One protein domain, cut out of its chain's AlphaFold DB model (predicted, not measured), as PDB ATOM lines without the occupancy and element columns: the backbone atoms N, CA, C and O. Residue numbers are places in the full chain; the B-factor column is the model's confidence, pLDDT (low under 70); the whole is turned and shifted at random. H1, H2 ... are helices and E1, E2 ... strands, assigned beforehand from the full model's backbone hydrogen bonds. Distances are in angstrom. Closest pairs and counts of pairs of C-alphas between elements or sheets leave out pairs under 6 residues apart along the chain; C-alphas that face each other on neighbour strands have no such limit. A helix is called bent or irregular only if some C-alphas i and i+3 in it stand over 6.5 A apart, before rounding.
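What this domain is: This is residues 142 to 214 and 222 to 275 of the 321 residues of a protein of Symbiodinium pilosum (UniProt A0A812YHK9). A small sheet of two strands, E1 and E4, forms the neck between a stalk of two long helices, H1 and H3, side by side and running opposite ways, and a head made mostly of loops. The head holds a second small sheet, the hairpin E2 and E3, and the short helix H2, both away from the stalk. The printed part has 127 residues, with three named helices and four named strands in the order H1, E1, E2, E3, H2, E4, H3; both sheets are antiparallel, and the class is mixed, helices and strands. The whole is elongated, spanning 67 by 43 by 25 A, and only just loose, close to extended, with a radius of gyration of the C-alphas of 20.8 A.

Where its parts are: E1 is residues 170 to 172, 6.4 A long, and E4 is residues 240 to 243, 10.2 A. E2, residues 184 to 186, and E3, residues 192 to 194, are 7.0 A each. H1, residues 144 to 163, is 27.8 A long and begins with C-alpha 144 at (365.870, 341.085, 250.182). H2, residues 227 to 233, is 11.3 A long and irregular: C-alphas 230 and 233 are 7.6 A apart. H3, residues 249 to 272, is 34.1 A long and ends with C-alpha 272 at (376.640, 336.421, 249.068).

How they stand to each other: E1 and E4 are antiparallel neighbours at 156 degrees, with N 171 and O 241 at 3.0 A, within hydrogen-bond range. Residues 207 to 208 pair antiparallel with residues 242 to 243 of E4. H1 and H3 touch at a shallow tilt of 6 degrees, opposite ways; their closest C-alphas, of Phe 154 and Cys 260, are at 5.4 A. The closest C-alphas of H2 and E4, of Pro 227 and Thr 240, are at 7.9 A. E2 and E3 form a hairpin at 136 degrees, with N 193 and O 185 at 2.8 A, within hydrogen-bond range. E2 and E4 are apart, as are H2 and H3. In H1 and H3 every O i to N i+4 pair is within hydrogen-bond range; in H2 it is 1 of 3, beside 2 of 4 O i to N i+3 pairs.

The domain as a whole: The two C-alphas farthest apart, of Lys 232 and Glu 275, are 68.0 A apart. Residues 215 to 221 are not printed, and C-alphas 214 and 222 are 14.8 A apart across this cut. The link from E1 to E2, 11 residues, is long, and residues 195 to 214 hold no named element. The mean pLDDT of the printed part is 85.9; residues 173 to 175, 213 to 214, 222, 233 to 235 and 273 to 275 are under 70.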
ATOM      1  N   GLU A 142     369.174 337.502 245.189       77.19
ATOM      2  CA  GLU A 142     367.933 337.075 245.817       77.19
ATOM      3  C   GLU A 142     367.227 338.288 246.417       77.19
ATOM      4  O   GLU A 142     367.858 339.178 247.001       77.19
ATOM      5  N   HIS A 143     365.906 338.336 246.253       86.12
ATOM      6  CA  HIS A 143     365.125 339.427 246.807       86.12
ATOM      7  C   HIS A 143     365.398 339.534 248.310       86.12
ATOM      8  O   HIS A 143     365.362 338.544 249.040       86.12
ATOM      9  N   TRP A 144     365.629 340.763 248.775       88.75
ATOM     10  CA  TRP A 144     365.870 341.085 250.182       88.75
ATOM     11  C   TRP A 144     364.848 340.419 251.121       88.75
ATOM     12  O   TRP A 144     365.209 339.996 252.216       88.75
ATOM     13  N   SER A 145     363.603 340.236 250.667       89.62
ATOM     14  CA  SER A 145     362.540 339.537 251.393       89.62
ATOM     15  C   SER A 145     362.921 338.129 251.861       89.62
ATOM     16  O   SER A 145     362.578 337.772 252.985       89.62
ATOM     17  N   VAL A 146     363.654 337.348 251.061       88.31
ATOM     18  CA  VAL A 146     364.091 335.989 251.434       88.31
ATOM     19  C   VAL A 146     365.066 336.053 252.608       88.31
ATOM     20  O   VAL A 146     364.902 335.342 253.599       88.31
ATOM     21  N   ARG A 147     366.024 336.986 252.553       90.69
ATOM     22  CA  ARG A 147     367.004 337.207 253.626       90.69
ATOM     23  C   ARG A 147     366.322 337.611 254.933       90.69
ATOM     24  O   ARG A 147     366.652 337.079 255.989       90.69
ATOM     25  N   PHE A 148     365.341 338.512 254.861       93.25
ATOM     26  CA  PHE A 148     364.560 338.918 256.033       93.25
ATOM     27  C   PHE A 148     363.684 337.791 256.579       93.25
ATOM     28  O   PHE A 148     363.620 337.630 257.795       93.25
ATOM     29  N   ALA A 149     363.040 337.001 255.716       92.19
ATOM     30  CA  ALA A 149     362.244 335.853 256.145       92.19
ATOM     31  C   ALA A 149     363.109 334.833 256.895       92.19
ATOM     32  O   ALA A 149     362.724 334.351 257.959       92.19
ATOM     33  N   LEU A 150     364.313 334.568 256.387       92.44
ATOM     34  CA  LEU A 150     365.248 333.640 257.005       92.44
ATOM     35  C   LEU A 150     365.797 334.154 258.340       92.44
ATOM     36  O   LEU A 150     365.828 333.418 259.325       92.44
ATOM     37  N   PHE A 151     366.177 335.431 258.407       94.94
ATOM     38  CA  PHE A 151     366.558 336.062 259.671       94.94
ATOM     39  C   PHE A 151     365.405 336.020 260.684       94.94
ATOM     40  O   PHE A 151     365.606 335.650 261.841       94.94
ATOM     41  N   GLY A 152     364.185 336.336 260.240       95.75
ATOM     42  CA  GLY A 152     362.975 336.274 261.055       95.75
ATOM     43  C   GLY A 152     362.692 334.869 261.587       95.75
ATOM     44  O   GLY A 152     362.310 334.731 262.748       95.75
ATOM     45  N   TYR A 153     362.944 333.828 260.791       95.00
ATOM     46  CA  TYR A 153     362.844 332.434 261.224       95.00
ATOM     47  C   TYR A 153     363.794 332.134 262.394       95.00
ATOM     48  O   TYR A 153     363.335 331.712 263.457       95.00
ATOM     49  N   PHE A 154     365.091 332.430 262.256       96.12
ATOM     50  CA  PHE A 154     366.066 332.211 263.334       96.12
ATOM     51  C   PHE A 154     365.774 333.064 264.575       96.12
ATOM     52  O   PHE A 154     365.841 332.566 265.701       96.12
ATOM     53  N   ALA A 155     365.384 334.326 264.387       97.50
ATOM     54  CA  ALA A 155     364.970 335.199 265.481       97.50
ATOM     55  C   ALA A 155     363.736 334.649 266.214       97.50
ATOM     56  O   ALA A 155     363.678 334.704 267.442       97.50
ATOM     57  N   THR A 156     362.780 334.068 265.483       97.12
ATOM     58  CA  THR A 156     361.590 333.434 266.064       97.12
ATOM     59  C   THR A 156     361.960 332.213 266.903       97.12
ATOM     60  O   THR A 156     361.405 332.044 267.985       97.12
ATOM     61  N   LEU A 157     362.927 331.393 266.474       94.88
ATOM     62  CA  LEU A 157     363.403 330.254 267.273       94.88
ATOM     63  C   LEU A 157     364.020 330.702 268.604       94.88
ATOM     64  O   LEU A 157     363.675 330.160 269.655       94.88
ATOM     65  N   VAL A 158     364.877 331.727 268.575       97.31
ATOM     66  CA  VAL A 158     365.456 332.315 269.794       97.31
ATOM     67  C   VAL A 158     364.365 332.931 270.673       97.31
ATOM     68  O   VAL A 158     364.356 332.729 271.887       97.31
ATOM     69  N   PHE A 159     363.413 333.654 270.078       97.25
ATOM     70  CA  PHE A 159     362.280 334.243 270.792       97.25
ATOM     71  C   PHE A 159     361.436 333.178 271.504       97.25
ATOM     72  O   PHE A 159     361.127 333.337 272.686       97.25
ATOM     73  N   ILE A 160     361.106 332.083 270.812       95.12
ATOM     74  CA  ILE A 160     360.363 330.966 271.395       95.12
ATOM     75  C   ILE A 160     361.153 330.364 272.561       95.12
ATOM     76  O   ILE A 160     360.618 330.262 273.660       95.12
ATOM     77  N   GLY A 161     362.434 330.038 272.365       92.56
ATOM     78  CA  GLY A 161     363.252 329.449 273.428       92.56
ATOM     79  C   GLY A 161     363.420 330.354 274.657       92.56
ATOM     80  O   GLY A 161     363.547 329.859 275.770       92.56
ATOM     81  N   SER A 162     363.444 331.677 274.466       95.62
ATOM     82  CA  SER A 162     363.677 332.662 275.536       95.62
ATOM     83  C   SER A 162     362.426 333.065 276.310       95.62
ATOM     84  O   SER A 162     362.532 333.395 277.490       95.62
ATOM     85  N   ASN A 163     361.258 333.068 275.666       95.56
ATOM     86  CA  ASN A 163     360.014 333.548 276.277       95.56
ATOM     87  C   ASN A 163     359.116 332.414 276.768       95.56
ATOM     88  O   ASN A 163     358.267 332.637 277.632       95.56
ATOM     89  N   PHE A 164     359.272 331.212 276.215       92.75
ATOM     90  CA  PHE A 164     358.472 330.065 276.607       92.75
ATOM     91  C   PHE A 164     359.284 329.161 277.529       92.75
ATOM     92  O   PHE A 164     360.390 328.748 277.206       92.75
ATOM     93  N   SER A 165     358.688 328.872 278.682       88.62
ATOM     94  CA  SER A 165     359.197 327.975 279.716       88.62
ATOM     95  C   SER A 165     358.742 326.539 279.422       88.62
ATOM     96  O   SER A 165     357.601 326.213 279.785       88.62
ATOM     97  N   PRO A 166     359.551 325.675 278.773       85.31
ATOM     98  CA  PRO A 166     359.187 324.268 278.582       85.31
ATOM     99  C   PRO A 166     358.892 323.563 279.915       85.31
ATOM    100  O   PRO A 166     358.029 322.689 279.969       85.31
ATOM    101  N   GLU A 167     359.512 324.006 281.009       85.62
ATOM    102  CA  GLU A 167     359.304 323.493 282.364       85.62
ATOM    103  C   GLU A 167     357.862 323.662 282.878       85.62
ATOM    104  O   GLU A 167     357.384 322.880 283.696       85.62
ATOM    105  N   LYS A 168     357.123 324.655 282.366       85.44
ATOM    106  CA  LYS A 168     355.724 324.909 282.754       85.44
ATOM    107  C   LYS A 168     354.728 324.189 281.851       85.44
ATOM    108  O   LYS A 168     353.517 324.304 282.064       85.44
ATOM    109  N   GLN A 169     355.203 323.478 280.830       85.56
ATOM    110  CA  GLN A 169     354.335 322.776 279.904       85.56
ATOM    111  C   GLN A 169     353.873 321.449 280.511       85.56
ATOM    112  O   GLN A 169     354.668 320.583 280.875       85.56
ATOM    113  N   VAL A 170     352.553 321.293 280.592       85.31
ATOM    114  CA  VAL A 170     351.897 320.052 281.000       85.31
ATOM    115  C   VAL A 170     351.305 319.415 279.753       85.31
ATOM    116  O   VAL A 170     350.439 320.007 279.106       85.31
ATOM    117  N   SER A 171     351.770 318.216 279.419       83.25
ATOM    118  CA  SER A 171     351.223 317.434 278.314       83.25
ATOM    119  C   SER A 171     350.362 316.309 278.875       83.25
ATOM    120  O   SER A 171     350.860 315.377 279.512       83.25
ATOM    121  N   THR A 172     349.049 316.411 278.674       78.81
ATOM    122  CA  THR A 172     348.089 315.347 278.983       78.81
ATOM    123  C   THR A 172     347.793 314.578 277.700       78.81
ATOM    124  O   THR A 172     347.152 315.124 276.804       78.81
ATOM    125  N   GLY A 173     348.243 313.325 277.615       67.50
ATOM    126  CA  GLY A 173     347.915 312.434 276.493       67.50
ATOM    127  C   GLY A 173     349.090 311.929 275.673       67.50
ATOM    128  O   GLY A 173     349.005 311.829 274.455       67.50
ATOM    129  N   VAL A 174     350.186 311.577 276.343       69.00
ATOM    130  CA  VAL A 174     351.260 310.830 275.688       69.00
ATOM    131  C   VAL A 174     350.762 309.443 275.284       69.00
ATOM    132  O   VAL A 174     350.229 308.704 276.103       69.00
ATOM    133  N   HIS A 175     350.947 309.110 274.006       65.38
ATOM    134  CA  HIS A 175     350.340 307.953 273.340       65.38
ATOM    135  C   HIS A 175     351.097 306.629 273.500       65.38
ATOM    136  O   HIS A 175     350.691 305.630 272.908       65.38
ATOM    137  N   GLN A 176     352.199 306.594 274.252       83.25
ATOM    138  CA  GLN A 176     352.924 305.349 274.487       83.25
ATOM    139  C   GLN A 176     352.563 304.778 275.857       83.25
ATOM    140  O   GLN A 176     352.769 305.420 276.889       83.25
ATOM    141  N   GLU A 177     352.014 303.564 275.827       88.62
ATOM    142  CA  GLU A 177     351.516 302.837 276.989       88.62
ATOM    143  C   GLU A 177     352.600 302.660 278.061       88.62
ATOM    144  O   GLU A 177     353.758 302.354 277.758       88.62
ATOM    145  N   PHE A 178     352.223 302.835 279.328       89.00
ATOM    146  CA  PHE A 178     353.107 302.539 280.454       89.00
ATOM    147  C   PHE A 178     353.022 301.052 280.827       89.00
ATOM    148  O   PHE A 178     351.932 300.476 280.796       89.00
ATOM    149  N   GLY A 179     354.142 300.424 281.195       90.31
ATOM    150  CA  GLY A 179     354.208 298.972 281.412       90.31
ATOM    151  C   GLY A 179     355.609 298.436 281.754       90.31
ATOM    152  O   GLY A 179     356.502 299.210 282.105       90.31
ATOM    153  N   PRO A 180     355.826 297.106 281.679       91.19
ATOM    154  CA  PRO A 180     357.103 296.473 282.030       91.19
ATOM    155  C   PRO A 180     358.294 296.948 281.175       91.19
ATOM    156  O   PRO A 180     358.211 296.970 279.947       91.19
ATOM    157  N   CYS A 181     359.439 297.239 281.812       91.38
ATOM    158  CA  CYS A 181     360.650 297.773 281.155       91.38
ATOM    159  C   CYS A 181     361.274 296.865 280.084       91.38
ATOM    160  O   CYS A 181     361.965 297.339 279.172       91.38
ATOM    161  N   ASP A 182     361.094 295.552 280.213       94.44
ATOM    162  CA  ASP A 182     361.745 294.568 279.344       94.44
ATOM    163  C   ASP A 182     360.849 294.085 278.205       94.44
ATOM    164  O   ASP A 182     361.309 293.346 277.337       94.44
ATOM    165  N   ALA A 183     359.612 294.578 278.129       94.06
ATOM    166  CA  ALA A 183     358.761 294.318 276.983       94.06
ATOM    167  C   ALA A 183     359.301 295.050 275.747       94.06
ATOM    168  O   ALA A 183     359.404 296.283 275.704       94.06
ATOM    169  N   THR A 184     359.624 294.278 274.719       95.06
ATOM    170  CA  THR A 184     360.005 294.798 273.407       95.06
ATOM    171  C   THR A 184     358.934 294.479 272.380       95.06
ATOM    172  O   THR A 184     358.208 293.497 272.516       95.06
ATOM    173  N   ASP A 185     358.862 295.313 271.358       94.81
ATOM    174  CA  ASP A 185     358.004 295.152 270.193       94.81
ATOM    175  C   ASP A 185     358.837 295.417 268.933       94.81
ATOM    176  O   ASP A 185     359.888 296.062 269.012       94.81
ATOM    177  N   ILE A 186     358.398 294.909 267.788       92.50
ATOM    178  CA  ILE A 186     359.058 295.163 266.504       92.50
ATOM    179  C   ILE A 186     358.318 296.312 265.819       92.50
ATOM    180  O   ILE A 186     357.094 296.288 265.702       92.50
ATOM    181  N   ASP A 187     359.042 297.356 265.423       87.94
ATOM    182  CA  ASP A 187     358.445 298.488 264.722       87.94
ATOM    183  C   ASP A 187     358.109 298.158 263.253       87.94
ATOM    184  O   ASP A 187     358.380 297.069 262.745       87.94
ATOM    185  N   LEU A 188     357.515 299.120 262.541       85.56
ATOM    186  CA  LEU A 188     357.171 298.967 261.121       85.56
ATOM    187  C   LEU A 188     358.399 298.763 260.211       85.56
ATOM    188  O   LEU A 188     358.239 298.358 259.062       85.56
ATOM    189  N   LEU A 189     359.604 299.057 260.704       81.81
ATOM    190  CA  LEU A 189     360.876 298.913 259.998       81.81
ATOM    191  C   LEU A 189     361.599 297.604 260.361       81.81
ATOM    192  O   LEU A 189     362.696 297.358 259.862       81.81
ATOM    193  N   GLY A 190     361.004 296.751 261.202       86.44
ATOM    194  CA  GLY A 190     361.628 295.509 261.658       86.44
ATOM    195  C   GLY A 190     362.665 295.703 262.769       86.44
ATOM    196  O   GLY A 190     363.381 294.758 263.104       86.44
ATOM    197  N   LEU A 191     362.767 296.900 263.346       83.19
ATOM    198  CA  LEU A 191     363.704 297.217 264.416       83.19
ATOM    199  C   LEU A 191     363.060 296.965 265.783       83.19
ATOM    200  O   LEU A 191     361.886 297.257 266.019       83.19
ATOM    201  N   GLN A 192     363.845 296.418 266.713       89.00
ATOM    202  CA  GLN A 192     363.389 296.174 268.077       89.00
ATOM    203  C   GLN A 192     363.280 297.499 268.839       89.00
ATOM    204  O   GLN A 192     364.277 298.186 269.064       89.00
ATOM    205  N   ARG A 193     362.072 297.834 269.290       89.44
ATOM    206  CA  ARG A 193     361.791 298.996 270.141       89.44
ATOM    207  C   ARG A 193     361.221 298.566 271.487       89.44
ATOM    208  O   ARG A 193     360.723 297.453 271.655       89.44
ATOM    209  N   LYS A 194     361.266 299.457 272.474       90.38
ATOM    210  CA  LYS A 194     360.572 299.239 273.749       90.38
ATOM    211  C   LYS A 194     359.070 299.395 273.542       90.38
ATOM    212  O   LYS A 194     358.626 300.407 273.004       90.38
ATOM    213  N   ARG A 195     358.301 298.380 273.952       91.69
ATOM    214  CA  ARG A 195     356.839 298.379 273.813       91.69
ATOM    215  C   ARG A 195     356.214 299.414 274.738       91.69
ATOM    216  O   ARG A 195     355.387 300.208 274.307       91.69
ATOM    217  N   TYR A 196     356.669 299.417 275.987       91.69
ATOM    218  CA  TYR A 196     356.155 300.283 277.034       91.69
ATOM    219  C   TYR A 196     357.181 301.319 277.470       91.69
ATOM    220  O   TYR A 196     358.388 301.060 277.479       91.69
ATOM    221  N   ILE A 197     356.674 302.469 277.902       89.06
ATOM    222  CA  ILE A 197     357.431 303.372 278.762       89.06
ATOM    223  C   ILE A 197     357.418 302.787 280.176       89.06
ATOM    224  O   ILE A 197     356.392 302.295 280.642       89.06
ATOM    225  N   CYS A 198     358.558 302.824 280.861       89.69
ATOM    226  CA  CYS A 198     358.669 302.323 282.223       89.69
ATOM    227  C   CYS A 198     359.390 303.321 283.127       89.69
ATOM    228  O   CYS A 198     360.236 304.079 282.658       89.69
ATOM    229  N   ARG A 199     359.072 303.296 284.427       87.75
ATOM    230  CA  ARG A 199     359.543 304.287 285.410       87.75
ATOM    231  C   ARG A 199     361.062 304.310 285.550       87.75
ATOM    232  O   ARG A 199     361.668 305.377 285.513       87.75
ATOM    233  N   ASP A 200     361.663 303.129 285.650       89.50
ATOM    234  CA  ASP A 200     363.086 302.978 285.973       89.50
ATOM    235  C   ASP A 200     364.005 303.416 284.829       89.50
ATOM    236  O   ASP A 200     365.125 303.859 285.063       89.50
ATOM    237  N   ARG A 201     363.533 303.303 283.580       86.81
ATOM    238  CA  ARG A 201     364.293 303.697 282.381       86.81
ATOM    239  C   ARG A 201     363.755 304.965 281.722       86.81
ATOM    240  O   ARG A 201     364.184 305.296 280.618       86.81
ATOM    241  N   PHE A 202     362.813 305.654 282.362       85.12
ATOM    242  CA  PHE A 202     362.301 306.917 281.850       85.12
ATOM    243  C   PHE A 202     363.406 307.984 281.912       85.12
ATOM    244  O   PHE A 202     364.096 308.079 282.928       85.12
ATOM    245  N   PRO A 203     363.625 308.779 280.850       80.88
ATOM    246  CA  PRO A 203     364.643 309.823 280.862       80.88
ATOM    247  C   PRO A 203     364.204 310.996 281.751       80.88
ATOM    248  O   PRO A 203     363.541 311.927 281.295       80.88
ATOM    249  N   HIS A 204     364.642 310.981 283.009       80.12
ATOM    250  CA  HIS A 204     364.410 312.036 284.015       80.12
ATOM    251  C   HIS A 204     365.232 313.318 283.783       80.12
ATOM    252  O   HIS A 204     365.479 314.084 284.711       80.12
ATOM    253  N   GLU A 205     365.751 313.520 282.571       77.94
ATOM    254  CA  GLU A 205     366.569 314.688 282.222       77.94
ATOM    255  C   GLU A 205     365.697 315.855 281.735       77.94
ATOM    256  O   GLU A 205     365.963 317.005 282.077       77.94
ATOM    257  N   TYR A 206     364.639 315.557 280.974       75.00
ATOM    258  CA  TYR A 206     363.793 316.564 280.313       75.00
ATOM    259  C   TYR A 206     362.333 316.520 280.752       75.00
ATOM    260  O   TYR A 206     361.605 317.503 280.601       75.00
ATOM    261  N   PHE A 207     361.900 315.378 281.277       84.00
ATOM    262  CA  PHE A 207     360.511 315.120 281.596       84.00
ATOM    263  C   PHE A 207     360.402 314.439 282.948       84.00
ATOM    264  O   PHE A 207     361.204 313.568 283.288       84.00
ATOM    265  N   ARG A 208     359.349 314.785 283.688       87.38
ATOM    266  CA  ARG A 208     358.975 314.105 284.926       87.38
ATOM    267  C   ARG A 208     357.562 313.558 284.807       87.38
ATOM    268  O   ARG A 208     356.651 314.229 284.322       87.38
ATOM    269  N   LEU A 209     357.396 312.322 285.271       87.19
ATOM    270  CA  LEU A 209     356.086 311.681 285.427       87.19
ATOM    271  C   LEU A 209     355.334 312.256 286.638       87.19
ATOM    272  O   LEU A 209     354.108 312.216 286.698       87.19
ATOM    273  N   GLU A 210     356.080 312.815 287.591       86.06
ATOM    274  CA  GLU A 210     355.562 313.463 288.786       86.06
ATOM    275  C   GLU A 210     355.668 314.976 288.630       86.06
ATOM    276  O   GLU A 210     356.749 315.565 288.627       86.06
ATOM    277  N   CYS A 211     354.517 315.612 288.471       83.00
ATOM    278  CA  CYS A 211     354.409 317.058 288.415       83.00
ATOM    279  C   CYS A 211     354.385 317.614 289.845       83.00
ATOM    280  O   CYS A 211     353.314 317.681 290.454       83.00
ATOM    281  N   GLU A 212     355.547 317.996 290.382       77.44
ATOM    282  CA  GLU A 212     355.659 318.646 291.694       77.44
ATOM    283  C   GLU A 212     354.890 319.976 291.679       77.44
ATOM    284  O   GLU A 212     355.223 320.929 290.981       77.44
ATOM    285  N   GLY A 213     353.775 320.003 292.399       64.56
ATOM    286  CA  GLY A 213     352.816 321.097 292.353       64.56
ATOM    287  C   GLY A 213     351.557 320.700 293.101       64.56
ATOM    288  O   GLY A 213     350.547 320.347 292.493       64.56
ATOM    289  N   ASN A 214     351.667 320.718 294.429       50.75
ATOM    290  CA  ASN A 214     350.545 320.605 295.353       50.75
ATOM    291  C   ASN A 214     349.497 321.693 295.053       50.75
ATOM    292  O   ASN A 214     349.849 322.831 294.753       50.75
ATOM    293  N   TRP A 222     341.357 319.218 283.726       68.69
ATOM    294  CA  TRP A 222     341.998 317.919 283.521       68.69
ATOM    295  C   TRP A 222     342.592 317.384 284.824       68.69
ATOM    296  O   TRP A 222     343.421 318.046 285.450       68.69
ATOM    297  N   THR A 223     342.194 316.168 285.202       72.50
ATOM    298  CA  THR A 223     342.767 315.440 286.337       72.50
ATOM    299  C   THR A 223     344.156 314.938 285.965       72.50
ATOM    300  O   THR A 223     344.310 314.185 285.002       72.50
ATOM    301  N   ARG A 224     345.175 315.338 286.729       77.62
ATOM    302  CA  ARG A 224     346.525 314.789 286.576       77.62
ATOM    303  C   ARG A 224     346.519 313.347 287.073       77.62
ATOM    304  O   ARG A 224     346.204 313.107 288.234       77.62
ATOM    305  N   LEU A 225     346.845 312.413 286.187       81.00
ATOM    306  CA  LEU A 225     346.950 310.992 286.507       81.00
ATOM    307  C   LEU A 225     348.411 310.571 286.427       81.00
ATOM    308  O   LEU A 225     349.052 310.767 285.386       81.00
ATOM    309  N   THR A 226     348.915 309.987 287.514       84.50
ATOM    310  CA  THR A 226     350.191 309.264 287.469       84.50
ATOM    311  C   THR A 226     350.010 307.967 286.673       84.50
ATOM    312  O   THR A 226     348.883 307.460 286.588       84.50
ATOM    313  N   PRO A 227     351.083 307.399 286.098       85.06
ATOM    314  CA  PRO A 227     350.993 306.126 285.386       85.06
ATOM    315  C   PRO A 227     350.356 305.006 286.223       85.06
ATOM    316  O   PRO A 227     349.545 304.235 285.722       85.06
ATOM    317  N   GLU A 228     350.641 304.953 287.524       84.81
ATOM    318  CA  GLU A 228     350.089 303.946 288.438       84.81
ATOM    319  C   GLU A 228     348.584 304.139 288.665       84.81
ATOM    320  O   GLU A 228     347.837 303.170 288.814       84.81
ATOM    321  N   GLN A 229     348.113 305.390 288.665       83.56
ATOM    322  CA  GLN A 229     346.692 305.707 288.812       83.56
ATOM    323  C   GLN A 229     345.895 305.360 287.553       83.56
ATOM    324  O   GLN A 229     344.761 304.884 287.667       83.56
ATOM    325  N   SER A 230     346.469 305.570 286.367       82.19
ATOM    326  CA  SER A 230     345.842 305.177 285.100       82.19
ATOM    327  C   SER A 230     345.939 303.672 284.825       82.19
ATOM    328  O   SER A 230     345.144 303.142 284.054       82.19
ATOM    329  N   MET A 231     346.820 302.951 285.524       79.62
ATOM    330  CA  MET A 231     347.005 301.498 285.428       79.62
ATOM    331  C   MET A 231     345.963 300.634 286.154       79.62
ATOM    332  O   MET A 231     346.119 299.413 286.173       79.62
ATOM    333  N   LYS A 232     344.871 301.183 286.704       77.81
ATOM    334  CA  LYS A 232     343.831 300.373 287.389       77.81
ATOM    335  C   LYS A 232     343.207 299.249 286.525       77.81
ATOM    336  O   LYS A 232     342.497 298.414 287.072       77.81
ATOM    337  N   GLY A 233     343.496 299.195 285.218       65.75
ATOM    338  CA  GLY A 233     343.149 298.107 284.287       65.75
ATOM    339  C   GLY A 233     344.334 297.369 283.632       65.75
ATOM    340  O   GLY A 233     344.132 296.725 282.608       65.75
ATOM    341  N   GLY A 234     345.561 297.465 284.163       68.56
ATOM    342  CA  GLY A 234     346.743 296.704 283.712       68.56
ATOM    343  C   GLY A 234     347.671 297.420 282.722       68.56
ATOM    344  O   GLY A 234     348.856 297.100 282.669       68.56
ATOM    345  N   VAL A 235     347.176 298.422 281.991       65.69
ATOM    346  CA  VAL A 235     347.975 299.281 281.101       65.69
ATOM    347  C   VAL A 235     347.414 300.702 281.138       65.69
ATOM    348  O   VAL A 235     346.201 300.897 281.073       65.69
ATOM    349  N   ALA A 236     348.293 301.698 281.245       72.62
ATOM    350  CA  ALA A 236     347.923 303.108 281.190       72.62
ATOM    351  C   ALA A 236     348.160 303.672 279.787       72.62
ATOM    352  O   ALA A 236     349.308 303.794 279.362       72.62
ATOM    353  N   SER A 237     347.088 304.059 279.090       76.06
ATOM    354  CA  SER A 237     347.162 304.726 277.780       76.06
ATOM    355  C   SER A 237     347.173 306.255 277.866       76.06
ATOM    356  O   SER A 237     347.498 306.918 276.887       76.06
ATOM    357  N   TRP A 238     346.846 306.821 279.034       80.12
ATOM    358  CA  TRP A 238     346.806 308.265 279.256       80.12
ATOM    359  C   TRP A 238     347.392 308.596 280.629       80.12
ATOM    360  O   TRP A 238     346.864 308.189 281.665       80.12
ATOM    361  N   TYR A 239     348.494 309.337 280.642       84.38
ATOM    362  CA  TYR A 239     349.091 309.908 281.847       84.38
ATOM    363  C   TYR A 239     349.630 311.305 281.541       84.38
ATOM    364  O   TYR A 239     349.689 311.742 280.385       84.38
ATOM    365  N   THR A 240     349.938 312.042 282.603       87.25
ATOM    366  CA  THR A 240     350.454 313.408 282.498       87.25
ATOM    367  C   THR A 240     351.974 313.391 282.533       87.25
ATOM    368  O   THR A 240     352.559 312.700 283.363       87.25
ATOM    369  N   ILE A 241     352.603 314.166 281.651       87.31
ATOM    370  CA  ILE A 241     354.038 314.443 281.704       87.31
ATOM    371  C   ILE A 241     354.228 315.940 281.911       87.31
ATOM    372  O   ILE A 241     353.556 316.756 281.271       87.31
ATOM    373  N   CYS A 242     355.152 316.283 282.799       89.06
ATOM    374  CA  CYS A 242     355.586 317.652 283.011       89.06
ATOM    375  C   CYS A 242     356.983 317.875 282.445       89.06
ATOM    376  O   CYS A 242     357.836 316.983 282.501       89.06
ATOM    377  N   GLY A 243     357.200 319.068 281.893       87.38
ATOM    378  CA  GLY A 243     358.538 319.539 281.568       87.38
ATOM    379  C   GLY A 243     359.405 319.649 282.821       87.38
ATOM    380  O   GLY A 243     358.903 319.787 283.938       87.38
ATOM    381  N   GLN A 244     360.714 319.558 282.628       88.56
ATOM    382  CA  GLN A 244     361.705 319.681 283.686       88.56
ATOM    383  C   GLN A 244     362.496 320.977 283.545       88.56
ATOM    384  O   GLN A 244     362.833 321.386 282.435       88.56
ATOM    385  N   ASP A 245     362.830 321.590 284.681       89.44
ATOM    386  CA  ASP A 245     363.710 322.754 284.722       89.44
ATOM    387  C   ASP A 245     365.081 322.423 284.124       89.44
ATOM    388  O   ASP A 245     365.736 321.446 284.503       89.44
ATOM    389  N   HIS A 246     365.551 323.279 283.219       88.00
ATOM    390  CA  HIS A 246     366.910 323.193 282.702       88.00
ATOM    391  C   HIS A 246     367.906 323.635 283.787       88.00
ATOM    392  O   HIS A 246     367.896 324.812 284.161       88.00
ATOM    393  N   PRO A 247     368.832 322.766 284.248       89.31
ATOM    394  CA  PRO A 247     369.762 323.110 285.331       89.31
ATOM    395  C   PRO A 247     370.667 324.299 284.974       89.31
ATOM    396  O   PRO A 247     371.086 325.062 285.841       89.31
ATOM    397  N   HIS A 248     370.939 324.484 283.679       92.31
ATOM    398  CA  HIS A 248     371.772 325.558 283.146       92.31
ATOM    399  C   HIS A 248     371.086 326.252 281.962       92.31
ATOM    400  O   HIS A 248     371.602 326.241 280.842       92.31
ATOM    401  N   PHE A 249     369.917 326.862 282.199       91.25
ATOM    402  CA  PHE A 249     369.141 327.555 281.158       91.25
ATOM    403  C   PHE A 249     369.977 328.560 280.349       91.25
ATOM    404  O   PHE A 249     369.847 328.629 279.133       91.25
ATOM    405  N   GLN A 250     370.891 329.288 281.000       95.06
ATOM    406  CA  GLN A 250     371.771 330.253 280.329       95.06
ATOM    407  C   GLN A 250     372.709 329.585 279.318       95.06
ATOM    408  O   GLN A 250     372.844 330.058 278.194       95.06
ATOM    409  N   SER A 251     373.327 328.461 279.689       92.94
ATOM    410  CA  SER A 251     374.203 327.701 278.793       92.94
ATOM    411  C   SER A 251     373.421 327.095 277.629       92.94
ATOM    412  O   SER A 251     373.883 327.131 276.491       92.94
ATOM    413  N   TRP A 252     372.215 326.588 277.899       90.50
ATOM    414  CA  TRP A 252     371.312 326.087 276.864       90.50
ATOM    415  C   TRP A 252     370.901 327.192 275.882       90.50
ATOM    416  O   TRP A 252     371.039 327.025 274.670       90.50
ATOM    417  N   MET A 253     370.486 328.353 276.397       95.31
ATOM    418  CA  MET A 253     370.106 329.514 275.593       95.31
ATOM    419  C   MET A 253     371.277 330.033 274.759       95.31
ATOM    420  O   MET A 253     371.114 330.318 273.575       95.31
ATOM    421  N   ALA A 254     372.474 330.112 275.347       95.62
ATOM    422  CA  ALA A 254     373.684 330.498 274.630       95.62
ATOM    423  C   ALA A 254     373.975 329.540 273.464       95.62
ATOM    424  O   ALA A 254     374.292 329.999 272.367       95.62
ATOM    425  N   GLY A 255     373.802 328.230 273.669       91.50
ATOM    426  CA  GLY A 255     373.910 327.229 272.606       91.50
ATOM    427  C   GLY A 255     372.880 327.434 271.491       91.50
ATOM    428  O   GLY A 255     373.243 327.447 270.316       91.50
ATOM    429  N   LEU A 256     371.613 327.665 271.846       93.50
ATOM    430  CA  LEU A 256     370.542 327.941 270.882       93.50
ATOM    431  C   LEU A 256     370.830 329.201 270.050       93.50
ATOM    432  O   LEU A 256     370.718 329.172 268.823       93.50
ATOM    433  N   VAL A 257     371.232 330.293 270.704       96.56
ATOM    434  CA  VAL A 257     371.591 331.554 270.039       96.56
ATOM    435  C   VAL A 257     372.797 331.354 269.126       96.56
ATOM    436  O   VAL A 257     372.754 331.783 267.976       96.56
ATOM    437  N   ALA A 258     373.843 330.666 269.593       93.38
ATOM    438  CA  ALA A 258     375.028 330.382 268.788       93.38
ATOM    439  C   ALA A 258     374.680 329.584 267.523       93.38
ATOM    440  O   ALA A 258     375.130 329.941 266.435       93.38
ATOM    441  N   LEU A 259     373.825 328.560 267.637       88.69
ATOM    442  CA  LEU A 259     373.350 327.781 266.490       88.69
ATOM    443  C   LEU A 259     372.515 328.624 265.521       88.69
ATOM    444  O   LEU A 259     372.699 328.521 264.310       88.69
ATOM    445  N   CYS A 260     371.636 329.491 266.029       94.31
ATOM    446  CA  CYS A 260     370.823 330.371 265.188       94.31
ATOM    447  C   CYS A 260     371.673 331.420 264.457       94.31
ATOM    448  O   CYS A 260     371.448 331.670 263.274       94.31
ATOM    449  N   VAL A 261     372.674 332.002 265.124       94.88
ATOM    450  CA  VAL A 261     373.616 332.952 264.512       94.88
ATOM    451  C   VAL A 261     374.488 332.255 263.472       94.88
ATOM    452  O   VAL A 261     374.639 332.776 262.369       94.88
ATOM    453  N   ALA A 262     375.019 331.071 263.783       88.50
ATOM    454  CA  ALA A 262     375.804 330.283 262.838       88.50
ATOM    455  C   ALA A 262     374.972 329.898 261.605       88.50
ATOM    456  O   ALA A 262     375.433 330.077 260.480       88.50
ATOM    457  N   GLY A 263     373.729 329.447 261.802       87.31
ATOM    458  CA  GLY A 263     372.793 329.163 260.716       87.31
ATOM    459  C   GLY A 263     372.522 330.399 259.858       87.31
ATOM    460  O   GLY A 263     372.721 330.358 258.646       87.31
ATOM    461  N   ALA A 264     372.146 331.520 260.478       91.38
ATOM    462  CA  ALA A 264     371.894 332.774 259.772       91.38
ATOM    463  C   ALA A 264     373.124 333.257 258.985       91.38
ATOM    464  O   ALA A 264     372.987 333.672 257.836       91.38
ATOM    465  N   PHE A 265     374.321 333.163 259.573       91.31
ATOM    466  CA  PHE A 265     375.576 333.519 258.915       91.31
ATOM    467  C   PHE A 265     375.885 332.604 257.728       91.31
ATOM    468  O   PHE A 265     376.186 333.108 256.652       91.31
ATOM    469  N   LEU A 266     375.776 331.282 257.892       85.94
ATOM    470  CA  LEU A 266     376.033 330.316 256.819       85.94
ATOM    471  C   LEU A 266     375.098 330.533 255.635       85.94
ATOM    472  O   LEU A 266     375.550 330.554 254.492       85.94
ATOM    473  N   PHE A 267     373.810 330.742 255.899       86.88
ATOM    474  CA  PHE A 267     372.865 331.046 254.834       86.88
ATOM    475  C   PHE A 267     373.133 332.408 254.196       86.88
ATOM    476  O   PHE A 267     373.088 332.521 252.974       86.88
ATOM    477  N   TYR A 268     373.437 333.436 254.992       88.56
ATOM    478  CA  TYR A 268     373.809 334.745 254.463       88.56
ATOM    479  C   TYR A 268     375.029 334.646 253.543       88.56
ATOM    480  O   TYR A 268     374.976 335.116 252.411       88.56
ATOM    481  N   TRP A 269     376.081 333.965 253.992       85.69
ATOM    482  CA  TRP A 269     377.305 333.722 253.234       85.69
ATOM    483  C   TRP A 269     377.056 332.918 251.952       85.69
ATOM    484  O   TRP A 269     377.526 333.298 250.880       85.69
ATOM    485  N   ALA A 270     376.253 331.852 252.025       82.56
ATOM    486  CA  ALA A 270     375.864 331.071 250.852       82.56
ATOM    487  C   ALA A 270     375.114 331.921 249.807       82.56
ATOM    488  O   ALA A 270     375.253 331.686 248.606       82.56
ATOM    489  N   MET A 271     374.362 332.933 250.254       82.75
ATOM    490  CA  MET A 271     373.678 333.890 249.382       82.75
ATOM    491  C   MET A 271     374.585 335.024 248.861       82.75
ATOM    492  O   MET A 271     374.208 335.656 247.874       82.75
ATOM    493  N   THR A 272     375.736 335.323 249.487       82.38
ATOM    494  CA  THR A 272     376.640 336.421 249.068       82.38
ATOM    495  C   THR A 272     377.836 335.988 248.228       82.38
ATOM    496  O   THR A 272     378.283 336.774 247.399       82.38
ATOM    497  N   LEU A 273     378.334 334.755 248.359       67.81
ATOM    498  CA  LEU A 273     379.523 334.252 247.641       67.81
ATOM    499  C   LEU A 273     379.444 334.246 246.101       67.81
ATOM    500  O   LEU A 273     380.349 333.770 245.417       67.81
ATOM    501  N   ARG A 274     378.344 334.724 245.533       62.22
ATOM    502  CA  ARG A 274     378.012 334.523 244.131       62.22
ATOM    503  C   ARG A 274     378.407 335.664 243.202       62.22
ATOM    504  O   ARG A 274     378.351 335.484 241.990       62.22
ATOM    505  N   GLU A 275     378.784 336.815 243.748       59.78
ATOM    506  CA  GLU A 275     378.972 338.033 242.953       59.78
ATOM    507  C   GLU A 275     380.389 338.174 242.361       59.78
ATOM    508  O   GLU A 275     380.533 338.734 241.280       59.78
TER     509      GLU A 275